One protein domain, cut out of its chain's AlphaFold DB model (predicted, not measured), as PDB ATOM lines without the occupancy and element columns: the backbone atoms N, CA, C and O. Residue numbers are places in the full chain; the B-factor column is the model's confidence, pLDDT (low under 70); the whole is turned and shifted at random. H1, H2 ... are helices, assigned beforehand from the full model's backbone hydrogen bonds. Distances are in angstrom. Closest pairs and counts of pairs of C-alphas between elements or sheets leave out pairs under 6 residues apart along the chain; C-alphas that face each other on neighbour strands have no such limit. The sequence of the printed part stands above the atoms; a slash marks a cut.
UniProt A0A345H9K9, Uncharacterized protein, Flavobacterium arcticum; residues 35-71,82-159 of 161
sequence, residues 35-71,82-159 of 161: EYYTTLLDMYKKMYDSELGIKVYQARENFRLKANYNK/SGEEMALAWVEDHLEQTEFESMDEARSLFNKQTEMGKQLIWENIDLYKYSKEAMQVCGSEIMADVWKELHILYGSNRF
ATOM      1  N   GLU A  35      67.838  13.642 -30.968       96.50
ATOM      2  CA  GLU A  35      68.093  14.156 -32.317       96.50
ATOM      3  C   GLU A  35      66.854  14.021 -33.210       96.50
ATOM      4  O   GLU A  35      66.413  15.021 -33.791       96.50
ATOM      5  N   TYR A  36      66.237  12.833 -33.254       96.94
ATOM      6  CA  TYR A  36      64.992  12.625 -33.999       96.94
ATOM      7  C   TYR A  36      63.860  13.506 -33.467       96.94
ATOM      8  O   TYR A  36      63.167  14.149 -34.254       96.94
ATOM      9  N   TYR A  37      63.693  13.583 -32.145       97.19
ATOM     10  CA  TYR A  37      62.649  14.377 -31.500       97.19
ATOM     11  C   TYR A  37      62.789  15.857 -31.855       97.19
ATOM     12  O   TYR A  37      61.832  16.477 -32.317       97.19
ATOM     13  N   THR A  38      63.993  16.413 -31.692       97.75
ATOM     14  CA  THR A  38      64.260  17.834 -31.963       97.75
ATOM     15  C   THR A  38      64.023  18.155 -33.434       97.75
ATOM     16  O   THR A  38      63.338  19.123 -33.758       97.75
ATOM     17  N   THR A  39      64.527  17.304 -34.332       98.19
ATOM     18  CA  THR A  39      64.373  17.500 -35.777       98.19
ATOM     19  C   THR A  39      62.908  17.408 -36.198       98.19
ATOM     20  O   THR A  39      62.425  18.275 -36.925       98.19
ATOM     21  N   LEU A  40      62.169  16.408 -35.702       97.75
ATOM     22  CA  LEU A  40      60.737  16.273 -35.966       97.75
ATOM     23  C   LEU A  40      59.964  17.491 -35.477       97.75
ATOM     24  O   LEU A  40      59.187  18.061 -36.242       97.75
ATOM     25  N   LEU A  41      60.191  17.907 -34.231       97.31
ATOM     26  CA  LEU A  41      59.517  19.060 -33.647       97.31
ATOM     27  C   LEU A  41      59.739  20.317 -34.497       97.31
ATOM     28  O   LEU A  41      58.779  21.021 -34.811       97.31
ATOM     29  N   ASP A  42      60.972  20.570 -34.936       98.19
ATOM     30  CA  ASP A  42      61.291  21.717 -35.788       98.19
ATOM     31  C   ASP A  42      60.649  21.628 -37.177       98.19
ATOM     32  O   ASP A  42      60.172  22.639 -37.700       98.19
ATOM     33  N   MET A  43      60.599  20.441 -37.787       98.06
ATOM     34  CA  MET A  43      59.922  20.248 -39.073       98.06
ATOM     35  C   MET A  43      58.407  20.462 -38.956       98.06
ATOM     36  O   MET A  43      57.825  21.149 -39.795       98.06
ATOM     37  N   TYR A  44      57.769  19.946 -37.901       96.31
ATOM     38  CA  TYR A  44      56.344  20.174 -37.652       96.31
ATOM     39  C   TYR A  44      56.035  21.641 -37.352       96.31
ATOM     40  O   TYR A  44      55.067  22.173 -37.894       96.31
ATOM     41  N   LYS A  45      56.870  22.322 -36.555       96.31
ATOM     42  CA  LYS A  45      56.740  23.767 -36.316       96.31
ATOM     43  C   LYS A  45      56.826  24.550 -37.621       96.31
ATOM     44  O   LYS A  45      55.942  25.348 -37.900       96.31
ATOM     45  N   LYS A  46      57.811  24.259 -38.480       97.38
ATOM     46  CA  LYS A  46      57.917  24.880 -39.815       97.38
ATOM     47  C   LYS A  46      56.671  24.635 -40.668       97.38
ATOM     48  O   LYS A  46      56.172  25.574 -41.282       97.38
ATOM     49  N   MET A  47      56.148  23.407 -40.690       95.44
ATOM     50  CA  MET A  47      54.918  23.085 -41.419       95.44
ATOM     51  C   MET A  47      53.724  23.887 -40.880       95.44
ATOM     52  O   MET A  47      52.961  24.449 -41.666       95.44
ATOM     53  N   TYR A  48      53.561  23.982 -39.561       92.81
ATOM     54  CA  TYR A  48      52.456  24.721 -38.951       92.81
ATOM     55  C   TYR A  48      52.587  26.234 -39.051       92.81
ATOM     56  O   TYR A  48      51.575  26.912 -39.218       92.81
ATOM     57  N   ASP A  49      53.794  26.771 -38.980       94.88
ATOM     58  CA  ASP A  49      54.039  28.208 -39.105       94.88
ATOM     59  C   ASP A  49      54.072  28.671 -40.565       94.88
ATOM     60  O   ASP A  49      54.054  29.872 -40.834       94.88
ATOM     61  N   SER A  50      54.080  27.737 -41.523       96.12
ATOM     62  CA  SER A  50      53.956  28.065 -42.941       96.12
ATOM     63  C   SER A  50      52.623  28.754 -43.250       96.12
ATOM     64  O   SER A  50      51.588  28.483 -42.632       96.12
ATOM     65  N   GLU A  51      52.623  29.615 -44.270       97.19
ATOM     66  CA  GLU A  51      51.410  30.298 -44.732       97.19
ATOM     67  C   GLU A  51      50.297  29.297 -45.086       97.19
ATOM     68  O   GLU A  51      49.135  29.495 -44.720       97.19
ATOM     69  N   LEU A  52      50.648  28.190 -45.752       95.44
ATOM     70  CA  LEU A  52      49.698  27.132 -46.085       95.44
ATOM     71  C   LEU A  52      49.201  26.400 -44.831       95.44
ATOM     72  O   LEU A  52      48.003  26.155 -44.717       95.44
ATOM     73  N   GLY A  53      50.073  26.111 -43.862       94.06
ATOM     74  CA  GLY A  53      49.698  25.494 -42.585       94.06
ATOM     75  C   GLY A  53      48.698  26.333 -41.787       94.06
ATOM     76  O   GLY A  53      47.724  25.805 -41.242       94.06
ATOM     77  N   ILE A  54      48.879  27.655 -41.774       93.81
ATOM     78  CA  ILE A  54      47.932  28.602 -41.172       93.81
ATOM     79  C   ILE A  54      46.594  28.585 -41.924       93.81
ATOM     80  O   ILE A  54      45.545  28.455 -41.290       93.81
ATOM     81  N   LYS A  55      46.613  28.655 -43.262       95.19
ATOM     82  CA  LYS A  55      45.394  28.623 -44.091       95.19
ATOM     83  C   LYS A  55      44.613  27.317 -43.941       95.19
ATOM     84  O   LYS A  55      43.389  27.352 -43.839       95.19
ATOM     85  N   VAL A  56      45.304  26.175 -43.891       93.25
ATOM     86  CA  VAL A  56      44.694  24.857 -43.657       93.25
ATOM     87  C   VAL A  56      44.005  24.825 -42.297       93.25
ATOM     88  O   VAL A  56      42.843  24.433 -42.222       93.25
ATOM     89  N   TYR A  57      44.676  25.291 -41.238       91.06
ATOM     90  CA  TYR A  57      44.069  25.379 -39.908       91.06
ATOM     91  C   TYR A  57      42.820  26.270 -39.901       91.06
ATOM     92  O   TYR A  57      41.778  25.854 -39.406       91.06
ATOM     93  N   GLN A  58      42.894  27.465 -40.488       92.38
ATOM     94  CA  GLN A  58      41.752  28.379 -40.548       92.38
ATOM     95  C   GLN A  58      40.572  27.783 -41.323       92.38
ATOM     96  O   GLN A  58      39.426  27.943 -40.912       92.38
ATOM     97  N   ALA A  59      40.832  27.078 -42.427       92.56
ATOM     98  CA  ALA A  59      39.787  26.428 -43.212       92.56
ATOM     99  C   ALA A  59      39.107  25.284 -42.443       92.56
ATOM    100  O   ALA A  59      37.879  25.184 -42.465       92.56
ATOM    101  N   ARG A  60      39.904  24.487 -41.724       89.62
ATOM    102  CA  ARG A  60      39.448  23.425 -40.819       89.62
ATOM    103  C   ARG A  60      38.589  23.947 -39.687       89.62
ATOM    104  O   ARG A  60      37.480  23.461 -39.473       89.62
ATOM    105  N   GLU A  61      39.064  24.989 -39.018       88.38
ATOM    106  CA  GLU A  61      38.335  25.605 -37.919       88.38
ATOM    107  C   GLU A  61      37.034  26.252 -38.401       88.38
ATOM    108  O   GLU A  61      35.991  26.058 -37.783       88.38
ATOM    109  N   ASN A  62      37.051  26.937 -39.548       91.31
ATOM    110  CA  ASN A  62      35.844  27.506 -40.146       91.31
ATOM    111  C   ASN A  62      34.795  26.429 -40.463       91.31
ATOM    112  O   ASN A  62      33.619  26.604 -40.150       91.31
ATOM    113  N   PHE A  63      35.208  25.296 -41.044       92.31
ATOM    114  CA  PHE A  63      34.294  24.180 -41.289       92.31
ATOM    115  C   PHE A  63      33.731  23.620 -39.977       92.31
ATOM    116  O   PHE A  63      32.526  23.423 -39.864       92.31
ATOM    117  N   ARG A  64      34.590  23.395 -38.974       88.19
ATOM    118  CA  ARG A  64      34.202  22.841 -37.668       88.19
ATOM    119  C   ARG A  64      33.199  23.732 -36.935       88.19
ATOM    120  O   ARG A  64      32.227  23.218 -36.387       88.19
ATOM    121  N   LEU A  65      33.442  25.044 -36.922       89.81
ATOM    122  CA  LEU A  65      32.551  26.025 -36.304       89.81
ATOM    123  C   LEU A  65      31.183  26.015 -36.986       89.81
ATOM    124  O   LEU A  65      30.180  25.848 -36.300       89.81
ATOM    125  N   LYS A  66      31.149  26.063 -38.325       94.31
ATOM    126  CA  LYS A  66      29.893  25.975 -39.082       94.31
ATOM    127  C   LYS A  66      29.163  24.654 -38.875       94.31
ATOM    128  O   LYS A  66      27.944  24.644 -38.751       94.31
ATOM    129  N   ALA A  67      29.892  23.542 -38.812       91.75
ATOM    130  CA  ALA A  67      29.318  22.224 -38.567       91.75
ATOM    131  C   ALA A  67      28.686  22.101 -37.173       91.75
ATOM    132  O   ALA A  67      27.939  21.153 -36.941       91.75
ATOM    133  N   ASN A  68      29.014  23.012 -36.244       88.44
ATOM    134  CA  ASN A  68      28.611  22.940 -34.841       88.44
ATOM    135  C   ASN A  68      28.905  21.553 -34.226       88.44
ATOM    136  O   ASN A  68      28.180  21.033 -33.380       88.44
ATOM    137  N   TYR A  69      29.977  20.916 -34.705       79.62
ATOM    138  CA  TYR A  69      30.312  19.551 -34.331       79.62
ATOM    139  C   TYR A  69      31.122  19.554 -33.034       79.62
ATOM    140  O   TYR A  69      32.237  20.084 -32.974       79.62
ATOM    141  N   ASN A  70      30.567  18.930 -31.993       70.88
ATOM    142  CA  ASN A  70      31.265  18.652 -30.743       70.88
ATOM    143  C   ASN A  70      31.614  17.160 -30.677       70.88
ATOM    144  O   ASN A  70      30.735  16.308 -30.655       70.88
ATOM    145  N   LYS A  71      32.907  16.834 -30.596       60.22
ATOM    146  CA  LYS A  71      33.448  15.461 -30.624       60.22
ATOM    147  C   LYS A  71      32.966  14.564 -29.463       60.22
ATOM    148  O   LYS A  71      33.342  13.400 -29.399       60.22
ATOM    149  N   SER A  82      37.698   9.211 -40.334       72.94
ATOM    150  CA  SER A  82      38.640  10.190 -39.781       72.94
ATOM    151  C   SER A  82      37.886  11.355 -39.130       72.94
ATOM    152  O   SER A  82      36.745  11.638 -39.490       72.94
ATOM    153  N   GLY A  83      38.515  12.082 -38.199       70.19
ATOM    154  CA  GLY A  83      37.847  13.191 -37.502       70.19
ATOM    155  C   GLY A  83      37.264  14.268 -38.436       70.19
ATOM    156  O   GLY A  83      36.259  14.887 -38.095       70.19
ATOM    157  N   GLU A  84      37.856  14.473 -39.617       75.12
ATOM    158  CA  GLU A  84      37.342  15.387 -40.646       75.12
ATOM    159  C   GLU A  84      36.096  14.817 -41.335       75.12
ATOM    160  O   GLU A  84      35.087  15.506 -41.470       75.12
ATOM    161  N   GLU A  85      36.140  13.544 -41.729       83.88
ATOM    162  CA  GLU A  85      35.010  12.844 -42.347       83.88
ATOM    163  C   GLU A  85      33.830  12.699 -41.378       83.88
ATOM    164  O   GLU A  85      32.684  12.825 -41.802       83.88
ATOM    165  N   MET A  86      34.096  12.523 -40.077       85.25
ATOM    166  CA  MET A  86      33.062  12.544 -39.037       85.25
ATOM    167  C   MET A  86      32.300  13.872 -39.036       85.25
ATOM    168  O   MET A  86      31.077  13.874 -38.934       85.25
ATOM    169  N   ALA A  87      33.000  15.003 -39.175       85.69
ATOM    170  CA  ALA A  87      32.361  16.315 -39.174       85.69
ATOM    171  C   ALA A  87      31.486  16.530 -40.420       85.69
ATOM    172  O   ALA A  87      30.417  17.123 -40.313       85.69
ATOM    173  N   LEU A  88      31.894  16.032 -41.595       91.69
ATOM    174  CA  LEU A  88      31.043  16.085 -42.789       91.69
ATOM    175  C   LEU A  88      29.823  15.164 -42.658       91.69
ATOM    176  O   LEU A  88      28.714  15.585 -42.975       91.69
ATOM    177  N   ALA A  89      30.012  13.941 -42.164       90.44
ATOM    178  CA  ALA A  89      28.921  12.996 -41.944       90.44
ATOM    179  C   ALA A  89      27.929  13.501 -40.878       90.44
ATOM    180  O   ALA A  89      26.723  13.303 -40.998       90.44
ATOM    181  N   TRP A  90      28.418  14.229 -39.870       90.25
ATOM    182  CA  TRP A  90      27.575  14.946 -38.916       90.25
ATOM    183  C   TRP A  90      26.689  15.992 -39.602       90.25
ATOM    184  O   TRP A  90      25.487  16.023 -39.346       90.25
ATOM    185  N   VAL A  91      27.263  16.816 -40.488       93.44
ATOM    186  CA  VAL A  91      26.519  17.838 -41.247       93.44
ATOM    187  C   VAL A  91      25.466  17.198 -42.154       93.44
ATOM    188  O   VAL A  91      24.370  17.734 -42.273       93.44
ATOM    189  N   GLU A  92      25.767  16.047 -42.765       93.56
ATOM    190  CA  GLU A  92      24.812  15.299 -43.597       93.56
ATOM    191  C   GLU A  92      23.550  14.890 -42.827       93.56
ATOM    192  O   GLU A  92      22.451  14.970 -43.376       93.56
ATOM    193  N   ASP A  93      23.705  14.500 -41.563       91.75
ATOM    194  CA  ASP A  93      22.604  14.023 -40.722       91.75
ATOM    195  C   ASP A  93      21.880  15.139 -39.951       91.75
ATOM    196  O   ASP A  93      20.773  14.915 -39.465       91.75
ATOM    197  N   HIS A  94      22.496  16.317 -39.812       93.25
ATOM    198  CA  HIS A  94      22.018  17.385 -38.924       93.25
ATOM    199  C   HIS A  94      22.130  18.772 -39.559       93.25
ATOM    200  O   HIS A  94      22.411  19.739 -38.852       93.25
ATOM    201  N   LEU A  95      21.957  18.892 -40.879       95.06
ATOM    202  CA  LEU A  95      22.152  20.151 -41.611       95.06
ATOM    203  C   LEU A  95      21.414  21.327 -40.946       95.06
ATOM    204  O   LEU A  95      21.983  22.409 -40.812       95.06
ATOM    205  N   GLU A  96      20.195  21.101 -40.451       95.31
ATOM    206  CA  GLU A  96      19.375  22.100 -39.757       95.31
ATOM    207  C   GLU A  96      19.942  22.591 -38.410       95.31
ATOM    208  O   GLU A  96      19.457  23.582 -37.864       95.31
ATOM    209  N   GLN A  97      20.954  21.912 -37.870       93.88
ATOM    210  CA  GLN A  97      21.657  22.238 -36.619       93.88
ATOM    211  C   GLN A  97      23.029  22.881 -36.867       93.88
ATOM    212  O   GLN A  97      23.781  23.142 -35.921       93.88
ATOM    213  N   THR A  98      23.359  23.115 -38.137       94.88
ATOM    214  CA  THR A  98      24.609  23.722 -38.590       94.88
ATOM    215  C   THR A  98      24.374  25.138 -39.116       94.88
ATOM    216  O   THR A  98      23.241  25.562 -39.330       94.88
ATOM    217  N   GLU A  99      25.456  25.873 -39.357       97.12
ATOM    218  CA  GLU A  99      25.424  27.173 -40.039       97.12
ATOM    219  C   GLU A  99      25.571  27.054 -41.570       97.12
ATOM    220  O   GLU A  99      25.797  28.058 -42.250       97.12
ATOM    221  N   PHE A 100      25.510  25.839 -42.129       97.62
ATOM    222  CA  PHE A 100      25.535  25.644 -43.579       97.62
ATOM    223  C   PHE A 100      24.145  25.870 -44.177       97.62
ATOM    224  O   PHE A 100      23.148  25.336 -43.699       97.62
ATOM    225  N   GLU A 101      24.083  26.614 -45.278       97.00
ATOM    226  CA  GLU A 101      22.834  26.867 -46.007       97.00
ATOM    227  C   GLU A 101      22.388  25.641 -46.815       97.00
ATOM    228  O   GLU A 101      21.212  25.474 -47.137       97.00
ATOM    229  N   SER A 102      23.344  24.788 -47.189       97.94
ATOM    230  CA  SER A 102      23.097  23.582 -47.971       97.94
ATOM    231  C   SER A 102      24.227  22.567 -47.829       97.94
ATOM    232  O   SER A 102      25.371  22.904 -47.512       97.94
ATOM    233  N   MET A 103      23.930  21.314 -48.183       97.56
ATOM    234  CA  MET A 103      24.964  20.287 -48.316       97.56
ATOM    235  C   MET A 103      26.006  20.615 -49.389       97.56
ATOM    236  O   MET A 103      27.157  20.202 -49.257       97.56
ATOM    237  N   ASP A 104      25.638  21.360 -50.432       98.06
ATOM    238  CA  ASP A 104      26.576  21.756 -51.484       98.06
ATOM    239  C   ASP A 104      27.610  22.759 -50.960       98.06
ATOM    240  O   ASP A 104      28.802  22.634 -51.258       98.06
ATOM    241  N   GLU A 105      27.188  23.706 -50.115       97.44
ATOM    242  CA  GLU A 105      28.100  24.619 -49.421       97.44
ATOM    243  C   GLU A 105      29.062  23.845 -48.509       97.44
ATOM    244  O   GLU A 105      30.282  24.032 -48.588       97.44
ATOM    245  N   ALA A 106      28.529  22.927 -47.694       97.00
ATOM    246  CA  ALA A 106      29.326  22.104 -46.792       97.00
ATOM    247  C   ALA A 106      30.370  21.279 -47.557       97.00
ATOM    248  O   ALA A 106      31.564  21.347 -47.257       97.00
ATOM    249  N   ARG A 107      29.963  20.558 -48.610       97.25
ATOM    250  CA  ARG A 107      30.887  19.774 -49.445       97.25
ATOM    251  C   ARG A 107      31.927  20.651 -50.135       97.25
ATOM    252  O   ARG A 107      33.086  20.256 -50.218       97.25
ATOM    253  N   SER A 108      31.544  21.834 -50.612       96.56
ATOM    254  CA  SER A 108      32.471  22.782 -51.242       96.56
ATOM    255  C   SER A 108      33.568  23.227 -50.270       96.56
ATOM    256  O   SER A 108      34.760  23.128 -50.583       96.56
ATOM    257  N   LEU A 109      33.189  23.639 -49.056       95.38
ATOM    258  CA  LEU A 109      34.142  24.030 -48.015       95.38
ATOM    259  C   LEU A 109      35.005  22.850 -47.554       95.38
ATOM    260  O   LEU A 109      36.222  23.008 -47.427       95.38
ATOM    261  N   PHE A 110      34.409  21.666 -47.388       94.81
ATOM    262  CA  PHE A 110      35.122  20.442 -47.030       94.81
ATOM    263  C   PHE A 110      36.170  20.043 -48.080       94.81
ATOM    264  O   PHE A 110      37.328  19.770 -47.755       94.81
ATOM    265  N   ASN A 111      35.801  20.056 -49.359       95.12
ATOM    266  CA  ASN A 111      36.719  19.725 -50.445       95.12
ATOM    267  C   ASN A 111      37.868  20.733 -50.511       95.12
ATOM    268  O   ASN A 111      39.024  20.343 -50.650       95.12
ATOM    269  N   LYS A 112      37.575  22.027 -50.334       94.69
ATOM    270  CA  LYS A 112      38.599  23.076 -50.331       94.69
ATOM    271  C   LYS A 112      39.644  22.852 -49.234       94.69
ATOM    272  O   LYS A 112      40.836  22.900 -49.530       94.69
ATOM    273  N   GLN A 113      39.230  22.597 -47.988       93.31
ATOM    274  CA  GLN A 113      40.186  22.308 -46.906       93.31
ATOM    275  C   GLN A 113      40.977  21.018 -47.155       93.31
ATOM    276  O   GLN A 113      42.175  20.983 -46.885       93.31
ATOM    277  N   THR A 114      40.335  19.997 -47.730       91.69
ATOM    278  CA  THR A 114      40.959  18.702 -48.021       91.69
ATOM    279  C   THR A 114      42.065  18.852 -49.061       91.69
ATOM    280  O   THR A 114      43.167  18.342 -48.871       91.69
ATOM    281  N   GLU A 115      41.814  19.599 -50.139       94.94
ATOM    282  CA  GLU A 115      42.829  19.868 -51.163       94.94
ATOM    283  C   GLU A 115      43.998  20.696 -50.613       94.94
ATOM    284  O   GLU A 115      45.155  20.369 -50.875       94.94
ATOM    285  N   MET A 116      43.731  21.702 -49.770       94.50
ATOM    286  CA  MET A 116      44.807  22.442 -49.094       94.50
ATOM    287  C   MET A 116      45.618  21.537 -48.152       94.50
ATOM    288  O   MET A 116      46.842  21.647 -48.097       94.50
ATOM    289  N   GLY A 117      44.965  20.608 -47.447       91.75
ATOM    290  CA  GLY A 117      45.630  19.610 -46.608       91.75
ATOM    291  C   GLY A 117      46.531  18.671 -47.415       91.75
ATOM    292  O   GLY A 117      47.675  18.434 -47.030       91.75
ATOM    293  N   LYS A 118      46.061  18.194 -48.574       92.38
ATOM    294  CA  LYS A 118      46.871  17.387 -49.503       92.38
ATOM    295  C   LYS A 118      48.092  18.154 -50.000       92.38
ATOM    296  O   LYS A 118      49.186  17.595 -50.026       92.38
ATOM    297  N   GLN A 119      47.920  19.426 -50.357       95.75
ATOM    298  CA  GLN A 119      49.029  20.278 -50.771       95.75
ATOM    299  C   GLN A 119      50.046  20.461 -49.635       95.75
ATOM    300  O   GLN A 119      51.241  20.294 -49.862       95.75
ATOM    301  N   LEU A 120      49.585  20.706 -48.404       94.75
ATOM    302  CA  LEU A 120      50.460  20.840 -47.237       94.75
ATOM    303  C   LEU A 120      51.280  19.567 -46.993       94.75
ATOM    304  O   LEU A 120      52.476  19.650 -46.720       94.75
ATOM    305  N   ILE A 121      50.655  18.391 -47.125       92.06
ATOM    306  CA  ILE A 121      51.349  17.099 -47.026       92.06
ATOM    307  C   ILE A 121      52.416  16.979 -48.115       92.06
ATOM    308  O   ILE A 121      53.547  16.595 -47.826       92.06
ATOM    309  N   TRP A 122      52.062  17.313 -49.356       95.56
ATOM    310  CA  TRP A 122      52.970  17.210 -50.493       95.56
ATOM    311  C   TRP A 122      54.194  18.123 -50.341       95.56
ATOM    312  O   TRP A 122      55.321  17.664 -50.524       95.56
ATOM    313  N   GLU A 123      53.995  19.374 -49.916       96.62
ATOM    314  CA  GLU A 123      55.076  20.338 -49.659       96.62
ATOM    315  C   GLU A 123      55.985  19.925 -48.492       96.62
ATOM    316  O   GLU A 123      57.123  20.377 -48.398       96.62
ATOM    317  N   ASN A 124      55.509  19.032 -47.619       96.50
ATOM    318  CA  ASN A 124      56.237  18.549 -46.448       96.50
ATOM    319  C   ASN A 124      56.510  17.039 -46.523       96.50
ATOM    320  O   ASN A 124      56.661  16.389 -45.493       96.50
ATOM    321  N   ILE A 125      56.595  16.444 -47.719       96.25
ATOM    322  CA  ILE A 125      56.720  14.983 -47.869       96.25
ATOM    323  C   ILE A 125      57.922  14.393 -47.113       96.25
ATOM    324  O   ILE A 125      57.846  13.277 -46.595       96.25
ATOM    325  N   ASP A 126      59.018  15.143 -47.002       97.12
ATOM    326  CA  ASP A 126      60.223  14.697 -46.302       97.12
ATOM    327  C   ASP A 126      60.029  14.625 -44.781       97.12
ATOM    328  O   ASP A 126      60.586  13.729 -44.154       97.12
ATOM    329  N   LEU A 127      59.149  15.451 -44.199       96.75
ATOM    330  CA  LEU A 127      58.709  15.302 -42.805       96.75
ATOM    331  C   LEU A 127      58.036  13.946 -42.578       96.75
ATOM    332  O   LEU A 127      58.323  13.274 -41.593       96.75
ATOM    333  N   TYR A 128      57.173  13.508 -43.497       93.31
ATOM    334  CA  TYR A 128      56.473  12.222 -43.375       93.31
ATOM    335  C   TYR A 128      57.394  11.016 -43.596       93.31
ATOM    336  O   TYR A 128      57.192   9.953 -43.005       93.31
ATOM    337  N   LYS A 129      58.430  11.161 -44.430       95.75
ATOM    338  CA  LYS A 129      59.478  10.138 -44.557       95.75
ATOM    339  C   LYS A 129      60.314  10.058 -43.281       95.75
ATOM    340  O   LYS A 129      60.521   8.961 -42.769       95.75
ATOM    341  N   TYR A 130      60.732  11.209 -42.758       96.88
ATOM    342  CA  TYR A 130      61.565  11.297 -41.564       96.88
ATOM    343  C   TYR A 130      60.828  10.819 -40.306       96.88
ATOM    344  O   TYR A 130      61.392  10.082 -39.506       96.88
ATOM    345  N   SER A 131      59.535  11.120 -40.159       95.19
ATOM    346  CA  SER A 131      58.722  10.589 -39.054       95.19
ATOM    347  C   SER A 131      58.569   9.071 -39.115       95.19
ATOM    348  O   SER A 131      58.639   8.404 -38.084       95.19
ATOM    349  N   LYS A 132      58.434   8.488 -40.312       94.19
ATOM    350  CA  LYS A 132      58.436   7.028 -40.479       94.19
ATOM    351  C   LYS A 132      59.766   6.405 -40.058       94.19
ATOM    352  O   LYS A 132      59.750   5.352 -39.426       94.19
ATOM    353  N   GLU A 133      60.882   7.026 -40.419       94.50
ATOM    354  CA  GLU A 133      62.219   6.590 -40.010       94.50
ATOM    355  C   GLU A 133      62.382   6.669 -38.487       94.50
ATOM    356  O   GLU A 133      62.676   5.661 -37.849       94.50
ATOM    357  N   ALA A 134      62.055   7.815 -37.890       93.62
ATOM    358  CA  ALA A 134      62.096   8.017 -36.447       93.62
ATOM    359  C   ALA A 134      61.260   6.973 -35.692       93.62
ATOM    360  O   ALA A 134      61.723   6.396 -34.715       93.62
ATOM    361  N   MET A 135      60.051   6.649 -36.169       93.44
ATOM    362  CA  MET A 135      59.220   5.609 -35.549       93.44
ATOM    363  C   MET A 135      59.818   4.200 -35.665       93.44
ATOM    364  O   MET A 135      59.560   3.350 -34.814       93.44
ATOM    365  N   GLN A 136      60.595   3.923 -36.715       91.25
ATOM    366  CA  GLN A 136      61.290   2.641 -36.870       91.25
ATOM    367  C   GLN A 136      62.487   2.511 -35.928       91.25
ATOM    368  O   GLN A 136      62.805   1.391 -35.532       91.25
ATOM    369  N   VAL A 137      63.125   3.630 -35.584       90.38
ATOM    370  CA  VAL A 137      64.343   3.675 -34.764       90.38
ATOM    371  C   VAL A 137      64.048   3.884 -33.281       90.38
ATOM    372  O   VAL A 137      64.662   3.242 -32.437       90.38
ATOM    373  N   CYS A 138      63.084   4.745 -32.958       90.44
ATOM    374  CA  CYS A 138      62.781   5.187 -31.596       90.44
ATOM    375  C   CYS A 138      61.449   4.655 -31.047       90.44
ATOM    376  O   CYS A 138      61.150   4.867 -29.873       90.44
ATOM    377  N   GLY A 139      60.644   3.977 -31.871       90.06
ATOM    378  CA  GLY A 139      59.283   3.571 -31.520       90.06
ATOM    379  C   GLY A 139      58.248   4.663 -31.813       90.06
ATOM    380  O   GLY A 139      58.577   5.806 -32.123       90.06
ATOM    381  N   SER A 140      56.966   4.305 -31.745       89.44
ATOM    382  CA  SER A 140      55.845   5.220 -32.027       89.44
ATOM    383  C   SER A 140      55.692   6.349 -31.003       89.44
ATOM    384  O   SER A 140      55.100   7.386 -31.295       89.44
ATOM    385  N   GLU A 141      56.236   6.154 -29.810       91.88
ATOM    386  CA  GLU A 141      56.165   7.038 -28.656       91.88
ATOM    387  C   GLU A 141      56.814   8.401 -28.938       91.88
ATOM    388  O   GLU A 141      56.331   9.413 -28.437       91.88
ATOM    389  N   ILE A 142      57.813   8.461 -29.829       94.00
ATOM    390  CA  ILE A 142      58.413   9.733 -30.259       94.00
ATOM    391  C   ILE A 142      57.394  10.682 -30.880       94.00
ATOM    392  O   ILE A 142      57.431  11.888 -30.645       94.00
ATOM    393  N   MET A 143      56.430  10.135 -31.622       94.00
ATOM    394  CA  MET A 143      55.360  10.935 -32.195       94.00
ATOM    395  C   MET A 143      54.406  11.423 -31.113       94.00
ATOM    396  O   MET A 143      53.977  12.567 -31.177       94.00
ATOM    397  N   ALA A 144      54.104  10.604 -30.102       91.44
ATOM    398  CA  ALA A 144      53.261  11.026 -28.985       91.44
ATOM    399  C   ALA A 144      53.878  12.213 -28.224       91.44
ATOM    400  O   ALA A 144      53.173  13.177 -27.925       91.44
ATOM    401  N   ASP A 145      55.191  12.184 -27.988       93.88
ATOM    402  CA  ASP A 145      55.912  13.282 -27.337       93.88
ATOM    403  C   ASP A 145      55.959  14.544 -28.209       93.88
ATOM    404  O   ASP A 145      55.708  15.647 -27.715       93.88
ATOM    405  N   VAL A 146      56.216  14.400 -29.514       94.94
ATOM    406  CA  VAL A 146      56.162  15.521 -30.469       94.94
ATOM    407  C   VAL A 146      54.759  16.135 -30.503       94.94
ATOM    408  O   VAL A 146      54.621  17.353 -30.399       94.94
ATOM    409  N   TRP A 147      53.703  15.320 -30.584       91.50
ATOM    410  CA  TRP A 147      52.322  15.806 -30.588       91.50
ATOM    411  C   TRP A 147      51.951  16.518 -29.296       91.50
ATOM    412  O   TRP A 147      51.295  17.557 -29.343       91.50
ATOM    413  N   LYS A 148      52.389  15.994 -28.147       91.94
ATOM    414  CA  LYS A 148      52.184  16.634 -26.848       91.94
ATOM    415  C   LYS A 148      52.814  18.027 -26.808       91.94
ATOM    416  O   LYS A 148      52.158  18.966 -26.365       91.94
ATOM    417  N   GLU A 149      54.045  18.173 -27.291       94.44
ATOM    418  CA  GLU A 149      54.735  19.468 -27.320       94.44
ATOM    419  C   GLU A 149      54.050  20.450 -28.275       94.44
ATOM    420  O   GLU A 149      53.743  21.586 -27.917       94.44
ATOM    421  N   LEU A 150      53.720  19.995 -29.482       92.19
ATOM    422  CA  LEU A 150      53.002  20.803 -30.463       92.19
ATOM    423  C   LEU A 150      51.632  21.261 -29.925       92.19
ATOM    424  O   LEU A 150      51.244  22.412 -30.135       92.19
ATOM    425  N   HIS A 151      50.935  20.407 -29.171       88.88
ATOM    426  CA  HIS A 151      49.678  20.735 -28.497       88.88
ATOM    427  C   HIS A 151      49.835  21.834 -27.442       88.88
ATOM    428  O   HIS A 151      48.969  22.699 -27.331       88.88
ATOM    429  N   ILE A 152      50.939  21.829 -26.690       90.56
ATOM    430  CA  ILE A 152      51.268  22.898 -25.738       90.56
ATOM    431  C   ILE A 152      51.533  24.211 -26.486       90.56
ATOM    432  O   ILE A 152      51.023  25.255 -26.087       90.56
ATOM    433  N   LEU A 153      52.291  24.159 -27.586       90.94
ATOM    434  CA  LEU A 153      52.710  25.347 -28.335       90.94
ATOM    435  C   LEU A 153      51.567  26.026 -29.096       90.94
ATOM    436  O   LEU A 153      51.505  27.253 -29.141       90.94
ATOM    437  N   TYR A 154      50.673  25.247 -29.706       85.94
ATOM    438  CA  TYR A 154      49.640  25.782 -30.596       85.94
ATOM    439  C   TYR A 154      48.205  25.603 -30.088       85.94
ATOM    440  O   TYR A 154      47.262  26.052 -30.743       85.94
ATOM    441  N   GLY A 155      48.032  24.980 -28.922       81.25
ATOM    442  CA  GLY A 155      46.734  24.734 -28.304       81.25
ATOM    443  C   GLY A 155      45.961  23.576 -28.938       81.25
ATOM    444  O   GLY A 155      46.154  23.205 -30.096       81.25
ATOM    445  N   SER A 156      45.024  23.021 -28.168       67.00
ATOM    446  CA  SER A 156      44.277  21.807 -28.519       67.00
ATOM    447  C   SER A 156      43.498  21.898 -29.825       67.00
ATOM    448  O   SER A 156      43.377  20.907 -30.545       67.00
ATOM    449  N   ASN A 157      43.022  23.094 -30.165       62.06
ATOM    450  CA  ASN A 157      42.184  23.320 -31.338       62.06
ATOM    451  C   ASN A 157      42.945  23.111 -32.654       62.06
ATOM    452  O   ASN A 157      42.329  22.768 -33.658       62.06
ATOM    453  N   ARG A 158      44.281  23.235 -32.656       67.12
ATOM    454  CA  ARG A 158      45.108  23.022 -33.856       67.12
ATOM    455  C   ARG A 158      45.368  21.539 -34.169       67.12
ATOM    456  O   ARG A 158      45.851  21.235 -35.258       67.12
ATOM    457  N   PHE A 159      45.008  20.632 -33.251       55.59
ATOM    458  CA  PHE A 159      45.274  19.182 -33.316       55.59
ATOM    459  C   PHE A 159      44.026  18.308 -33.209       55.59
ATOM    460  O   PHE A 159      44.155  17.090 -33.115       55.59
TER     461      PHE A 159
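What this domain is: This is residues 35 to 71 and 82 to 159 of the 161 residues of an uncharacterized protein of Flavobacterium arcticum (UniProt A0A345H9K9). Two groups of three helices are set end to end: H2, H3 and H4 form a bundle at one end of the long axis, and H1, H5 and H6 form a triangle at the other. Two corners join the groups, where H1 turns into H2 and where H4 turns into H5. The printed part has 115 residues and is all helix, with six named helices, H1 to H6 in chain order, that hold 92 of these residues; there is no named strand. It is only just compact, close to loose, with a radius of gyration of the C-alphas of 16.1 A, and the C-alphas span 50 by 25 by 23 A, only just elongated.

How they stand to each other: H4, residues 103 to 123, is the longest helix. H2, residues 51 to 67, touches H4 at a shallow tilt of 25 degrees, opposite ways, with C-alphas 59 and 113 closest at 5.5 A. H3, residues 83 to 93, forms a helical hairpin with H4, which touches it with residues 103 to 110 alone; the tilt is a shallow 9 degrees, and the C-alphas of Glu 92 and Met 103 are closest at 6.9 A. H2 touches H3 with residues 64 to 67 alone, the closest C-alphas, of Ala 67 and Val 91, being 5.9 A apart. H5, residues 125 to 138, is close to H4 but not clearly touching, at a steep tilt of 69 degrees, only just short of about perpendicular; C-alphas 121 and 128 are closest at 8.0 A. H1, residues 35 to 49, touches H5 at a shallow tilt of 29 degrees, opposite ways, with C-alphas 36 and 134 closest at 6.0 A. H6, residues 141 to 154, touches H1 the same way at 37 degrees, only just a steep tilt, with C-alphas 41 and 146 closest at 5.8 A. Residues 131 to 135 of H5 touch residues 141 to 143 of H6, with C-alphas 135 and 142 closest at 6.8 A. H6 is apart from H2, H3 and H4. In each of the six helices every O i to N i+4 pair is within hydrogen-bond range.

Where its parts are: H4 is 30.1 A long from first to last C-alpha, starting at C-alpha 103 (24.964, 20.287, -48.316). H2 measures 24.3 A, H1 21.0 A, H5 and H6 19.9 A each, and H3 15.6 A. H1 begins at C-alpha 35 (68.093, 14.156, -32.317), and H6 ends at C-alpha 154 (49.640, 25.782, -30.596).

The domain as a whole: The C-alphas farthest apart, of Glu 35 and Glu 96, are 49.9 A apart. Residues 72 to 81 are cut out, and C-alphas 71 and 82 are 11.8 A apart across the cut. Of the links that are printed whole, none is long. Mean pLDDT of the printed part is 91.4; residues 71 and 156 to 159 are under 70.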